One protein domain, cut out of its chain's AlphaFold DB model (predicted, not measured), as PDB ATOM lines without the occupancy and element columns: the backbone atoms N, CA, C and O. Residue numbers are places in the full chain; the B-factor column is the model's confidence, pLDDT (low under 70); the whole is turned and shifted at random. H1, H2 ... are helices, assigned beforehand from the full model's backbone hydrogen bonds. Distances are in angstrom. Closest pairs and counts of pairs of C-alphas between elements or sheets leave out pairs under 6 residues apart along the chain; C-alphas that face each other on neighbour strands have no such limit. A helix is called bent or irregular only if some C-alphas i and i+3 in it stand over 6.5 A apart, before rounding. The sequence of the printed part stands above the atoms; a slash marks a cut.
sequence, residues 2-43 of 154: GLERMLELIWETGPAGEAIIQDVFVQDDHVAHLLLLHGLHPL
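This is residues 2 to 43 of the 154 residues of the protein "NifU family protein" of Herpetosiphonaceae bacterium (UniProt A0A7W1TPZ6). Three short helices follow one another round a C: H1 and H2 meet at a corner as a V, and H3 turns off crosswise at the far end of H2. The ring is not closed between H1 and H3, and the tail after H3, residues 38 to 43, folds back. The printed part has 42 residues with three named helices, in the order H1, H2, H3, and no named strand; its class is all helix. It is compact, with a radius of gyration of the C-alphas of 9.6 A, and spans 25 by 21 by 13 A.

Start with H1, residues 2 to 11, and go through a tight link to H2, residues 15 to 25. These two touch, and their closest C-alphas, those of Ile 10 and Gly 17, are 5.0 A apart. They run opposite ways at a steep tilt of 51 degrees. Another tight link leads to H3, residues 29 to 37, which is close to H2 but not clearly touching. Look there at the closest C-alphas, those of Phe 25 and Val 31, 5.7 A apart; the lines of H2 and H3 are about perpendicular at 82 degrees. H1 and H3 are only just apart, with their closest C-alphas at 8.2 A. In H1 and H3 every O i to N i+4 pair is within hydrogen-bond range; in H2, 6 of 7 are.

Find C-alpha 2 at (-8.758, 4.089, -5.371); from there H1 runs 14.4 A to C-alpha 11. H2 begins at C-alpha 15, at (-1.894, 12.718, -24.331), and measures 14.5 A. It is neither bent nor irregular, but only just: C-alphas 22 and 25 are 6.3 A apart. H3 measures 12.4 A and ends at C-alpha 37, at (-1.839, -7.183, -8.452).

The two C-alphas farthest apart, those of Pro 15 and Leu 37, are 25.5 A from each other. The printed part has no cut, and both links between helices are tight. The mean pLDDT of the printed part of this model is 93.6, and no printed residue is under 70.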
ATOM      1  N   GLY A   2      -9.495   2.810  -5.427       94.94
ATOM      2  CA  GLY A   2      -8.758   4.089  -5.371       94.94
ATOM      3  C   GLY A   2      -7.663   4.212  -6.443       94.94
ATOM      4  O   GLY A   2      -7.564   5.246  -7.090       94.94
ATOM      5  N   LEU A   3      -6.905   3.133  -6.681       94.81
ATOM      6  CA  LEU A   3      -5.881   3.055  -7.737       94.81
ATOM      7  C   LEU A   3      -6.465   3.216  -9.141       94.81
ATOM      8  O   LEU A   3      -5.982   4.034  -9.911       94.81
ATOM      9  N   GLU A   4      -7.546   2.498  -9.435       94.25
ATOM     10  CA  GLU A   4      -8.286   2.621 -10.696       94.25
ATOM     11  C   GLU A   4      -8.727   4.069 -10.942       94.25
ATOM     12  O   GLU A   4      -8.441   4.626 -11.996       94.25
ATOM     13  N   ARG A   5      -9.295   4.736  -9.923       96.62
ATOM     14  CA  ARG A   5      -9.686   6.146 -10.053       96.62
ATOM     15  C   ARG A   5      -8.490   7.074 -10.284       96.62
ATOM     16  O   ARG A   5      -8.628   8.073 -10.983       96.62
ATOM     17  N   MET A   6      -7.325   6.783  -9.704       95.44
ATOM     18  CA  MET A   6      -6.112   7.562  -9.976       95.44
ATOM     19  C   MET A   6      -5.658   7.407 -11.430       95.44
ATOM     20  O   MET A   6      -5.320   8.410 -12.052       95.44
ATOM     21  N   LEU A   7      -5.691   6.192 -11.985       94.69
ATOM     22  CA  LEU A   7      -5.342   5.960 -13.390       94.69
ATOM     23  C   LEU A   7      -6.313   6.653 -14.345       94.69
ATOM     24  O   LEU A   7      -5.862   7.298 -15.287       94.69
ATOM     25  N   GLU A   8      -7.619   6.589 -14.075       93.69
ATOM     26  CA  GLU A   8      -8.627   7.327 -14.846       93.69
ATOM     27  C   GLU A   8      -8.336   8.832 -14.859       93.69
ATOM     28  O   GLU A   8      -8.315   9.449 -15.919       93.69
ATOM     29  N   LEU A   9      -8.054   9.422 -13.691       95.69
ATOM     30  CA  LEU A   9      -7.731  10.845 -13.581       95.69
ATOM     31  C   LEU A   9      -6.463  11.216 -14.358       95.69
ATOM     32  O   LEU A   9      -6.413  12.288 -14.957       95.69
ATOM     33  N   ILE A  10      -5.444  10.351 -14.352       94.62
ATOM     34  CA  ILE A  10      -4.226  10.552 -15.146       94.62
ATOM     35  C   ILE A  10      -4.574  10.493 -16.635       94.62
ATOM     36  O   ILE A  10      -4.202  11.402 -17.374       94.62
ATOM     37  N   TRP A  11      -5.337   9.493 -17.073       91.75
ATOM     38  CA  TRP A  11      -5.766   9.346 -18.465       91.75
ATOM     39  C   TRP A  11      -6.584  10.553 -18.958       91.75
ATOM     40  O   TRP A  11      -6.370  11.057 -20.060       91.75
ATOM     41  N   GLU A  12      -7.478  11.085 -18.120       95.38
ATOM     42  CA  GLU A  12      -8.309  12.264 -18.407       95.38
ATOM     43  C   GLU A  12      -7.488  13.552 -18.638       95.38
ATOM     44  O   GLU A  12      -8.004  14.510 -19.220       95.38
ATOM     45  N   THR A  13      -6.202  13.593 -18.258       95.31
ATOM     46  CA  THR A  13      -5.313  14.734 -18.565       95.31
ATOM     47  C   THR A  13      -4.908  14.824 -20.044       95.31
ATOM     48  O   THR A  13      -4.316  15.823 -20.460       95.31
ATOM     49  N   GLY A  14      -5.260  13.820 -20.855       94.81
ATOM     50  CA  GLY A  14      -5.001  13.779 -22.292       94.81
ATOM     51  C   GLY A  14      -3.668  13.106 -22.644       94.81
ATOM     52  O   GLY A  14      -3.175  12.279 -21.876       94.81
ATOM     53  N   PRO A  15      -3.043  13.455 -23.788       94.75
ATOM     54  CA  PRO A  15      -1.894  12.718 -24.331       94.75
ATOM     55  C   PRO A  15      -0.687  12.626 -23.389       94.75
ATOM     56  O   PRO A  15       0.059  11.654 -23.423       94.75
ATOM     57  N   ALA A  16      -0.489  13.631 -22.532       93.56
ATOM     58  CA  ALA A  16       0.585  13.612 -21.543       93.56
ATOM     59  C   ALA A  16       0.350  12.552 -20.454       93.56
ATOM     60  O   ALA A  16       1.293  11.885 -20.038       93.56
ATOM     61  N   GLY A  17      -0.895  12.381 -20.006       93.00
ATOM     62  CA  GLY A  17      -1.262  11.346 -19.043       93.00
ATOM     63  C   GLY A  17      -1.181   9.946 -19.634       93.00
ATOM     64  O   GLY A  17      -0.664   9.039 -18.985       93.00
ATOM     65  N   GLU A  18      -1.618   9.788 -20.885       91.81
ATOM     66  CA  GLU A  18      -1.476   8.530 -21.624       91.81
ATOM     67  C   GLU A  18      -0.000   8.123 -21.752       91.81
ATOM     68  O   GLU A  18       0.344   6.991 -21.418       91.81
ATOM     69  N   ALA A  19       0.885   9.059 -22.112       92.00
ATOM     70  CA  ALA A  19       2.326   8.810 -22.169       92.00
ATOM     71  C   ALA A  19       2.917   8.428 -20.800       92.00
ATOM     72  O   ALA A  19       3.761   7.545 -20.716       92.00
ATOM     73  N   ILE A  20       2.459   9.024 -19.691       93.88
ATOM     74  CA  ILE A  20       2.905   8.600 -18.350       93.88
ATOM     75  C   ILE A  20       2.527   7.136 -18.094       93.88
ATOM     76  O   ILE A  20       3.346   6.358 -17.606       93.88
ATOM     77  N   ILE A  21       1.304   6.741 -18.439       91.62
ATOM     78  CA  ILE A  21       0.841   5.368 -18.230       91.62
ATOM     79  C   ILE A  21       1.605   4.393 -19.141       91.62
ATOM     80  O   ILE A  21       2.064   3.358 -18.664       91.62
ATOM     81  N   GLN A  22       1.773   4.720 -20.424       89.12
ATOM     82  CA  GLN A  22       2.370   3.820 -21.418       89.12
ATOM     83  C   GLN A  22       3.905   3.780 -21.378       89.12
ATOM     84  O   GLN A  22       4.480   2.713 -21.578       89.12
ATOM     85  N   ASP A  23       4.571   4.898 -21.079       90.50
ATOM     86  CA  ASP A  23       6.033   5.012 -21.166       90.50
ATOM     87  C   ASP A  23       6.720   4.999 -19.800       90.50
ATOM     88  O   ASP A  23       7.866   4.569 -19.697       90.50
ATOM     89  N   VAL A  24       6.056   5.486 -18.746       93.81
ATOM     90  CA  VAL A  24       6.673   5.595 -17.414       93.81
ATOM     91  C   VAL A  24       6.257   4.426 -16.535       93.81
ATOM     92  O   VAL A  24       7.115   3.727 -16.008       93.81
ATOM     93  N   PHE A  25       4.954   4.179 -16.389       94.38
ATOM     94  CA  PHE A  25       4.471   3.139 -15.472       94.38
ATOM     95  C   PHE A  25       4.806   1.729 -15.958       94.38
ATOM     96  O   PHE A  25       5.108   0.868 -15.143       94.38
ATOM     97  N   VAL A  26       4.806   1.507 -17.273       91.69
ATOM     98  CA  VAL A  26       5.222   0.234 -17.888       91.69
ATOM     99  C   VAL A  26       6.704  -0.073 -17.661       91.69
ATOM    100  O   VAL A  26       7.082  -1.238 -17.604       91.69
ATOM    101  N   GLN A  27       7.554   0.953 -17.575       90.19
ATOM    102  CA  GLN A  27       9.009   0.785 -17.460       90.19
ATOM    103  C   GLN A  27       9.493   0.735 -16.004       90.19
ATOM    104  O   GLN A  27      10.660   0.431 -15.768       90.19
ATOM    105  N   ASP A  28       8.629   1.051 -15.037       93.69
ATOM    106  CA  ASP A  28       8.933   0.938 -13.612       93.69
ATOM    107  C   ASP A  28       8.408  -0.397 -13.073       93.69
ATOM    108  O   ASP A  28       7.198  -0.598 -12.955       93.69
ATOM    109  N   ASP A  29       9.327  -1.303 -12.730       89.00
ATOM    110  CA  ASP A  29       9.007  -2.667 -12.289       89.00
ATOM    111  C   ASP A  29       8.025  -2.683 -11.103       89.00
ATOM    112  O   ASP A  29       7.075  -3.468 -11.075       89.00
ATOM    113  N   HIS A  30       8.203  -1.784 -10.129       93.00
ATOM    114  CA  HIS A  30       7.355  -1.755  -8.938       93.00
ATOM    115  C   HIS A  30       5.946  -1.254  -9.252       93.00
ATOM    116  O   HIS A  30       4.968  -1.812  -8.746       93.00
ATOM    117  N   VAL A  31       5.827  -0.201 -10.065       94.75
ATOM    118  CA  VAL A  31       4.522   0.304 -10.495       94.75
ATOM    119  C   VAL A  31       3.819  -0.749 -11.345       94.75
ATOM    120  O   VAL A  31       2.667  -1.067 -11.055       94.75
ATOM    121  N   ALA A  32       4.502  -1.352 -12.319       93.12
ATOM    122  CA  ALA A  32       3.952  -2.416 -13.151       93.12
ATOM    123  C   ALA A  32       3.421  -3.587 -12.303       93.12
ATOM    124  O   ALA A  32       2.252  -3.967 -12.426       93.12
ATOM    125  N   HIS A  33       4.217  -4.114 -11.366       92.38
ATOM    126  CA  HIS A  33       3.784  -5.207 -10.486       92.38
ATOM    127  C   HIS A  33       2.606  -4.816  -9.588       92.38
ATOM    128  O   HIS A  33       1.677  -5.607  -9.418       92.38
ATOM    129  N   LEU A  34       2.588  -3.593  -9.047       94.94
ATOM    130  CA  LEU A  34       1.453  -3.096  -8.268       94.94
ATOM    131  C   LEU A  34       0.175  -3.050  -9.115       94.94
ATOM    132  O   LEU A  34      -0.877  -3.509  -8.672       94.94
ATOM    133  N   LEU A  35       0.257  -2.507 -10.330       95.00
ATOM    134  CA  LEU A  35      -0.884  -2.433 -11.239       95.00
ATOM    135  C   LEU A  35      -1.413  -3.826 -11.579       95.00
ATOM    136  O   LEU A  35      -2.624  -4.038 -11.573       95.00
ATOM    137  N   LEU A  36      -0.522  -4.792 -11.791       93.94
ATOM    138  CA  LEU A  36      -0.875  -6.181 -12.061       93.94
ATOM    139  C   LEU A  36      -1.613  -6.851 -10.894       93.94
ATOM    140  O   LEU A  36      -2.661  -7.453 -11.115       93.94
ATOM    141  N   LEU A  37      -1.148  -6.675  -9.651       93.44
ATOM    142  CA  LEU A  37      -1.839  -7.183  -8.452       93.44
ATOM    143  C   LEU A  37      -3.274  -6.656  -8.319       93.44
ATOM    144  O   LEU A  37      -4.122  -7.295  -7.695       93.44
ATOM    145  N   HIS A  38      -3.542  -5.489  -8.899       94.69
ATOM    146  CA  HIS A  38      -4.858  -4.868  -8.909       94.69
ATOM    147  C   HIS A  38      -5.647  -5.095 -10.206       94.69
ATOM    148  O   HIS A  38      -6.763  -4.590 -10.307       94.69
ATOM    149  N   GLY A  39      -5.117  -5.852 -11.174       93.62
ATOM    150  CA  GLY A  39      -5.765  -6.082 -12.470       93.62
ATOM    151  C   GLY A  39      -5.848  -4.829 -13.350       93.62
ATOM    152  O   GLY A  39      -6.752  -4.711 -14.168       93.62
ATOM    153  N   LEU A  40      -4.934  -3.877 -13.149       95.38
ATOM    154  CA  LEU A  40      -4.889  -2.560 -13.797       95.38
ATOM    155  C   LEU A  40      -3.648  -2.380 -14.684       95.38
ATOM    156  O   LEU A  40      -3.292  -1.253 -15.029       95.38
ATOM    157  N   HIS A  41      -2.938  -3.465 -15.006       95.06
ATOM    158  CA  HIS A  41      -1.754  -3.379 -15.854       95.06
ATOM    159  C   HIS A  41      -2.148  -2.897 -17.267       95.06
ATOM    160  O   HIS A  41      -3.061  -3.474 -17.857       95.06
ATOM    161  N   PRO A  42      -1.490  -1.864 -17.831       92.44
ATOM    162  CA  PRO A  42      -1.893  -1.265 -19.110       92.44
ATOM    163  C   PRO A  42      -1.595  -2.148 -20.327       92.44
ATOM    164  O   PRO A  42      -2.203  -1.974 -21.379       92.44
ATOM    165  N   LEU A  43      -0.653  -3.082 -20.193       94.31
ATOM    166  CA  LEU A  43      -0.319  -4.067 -21.222       94.31
ATOM    167  C   LEU A  43      -0.929  -5.427 -20.892       94.31
ATOM    168  O   LEU A  43      -0.855  -5.870 -19.740       94.31
TER     169      LEU A  43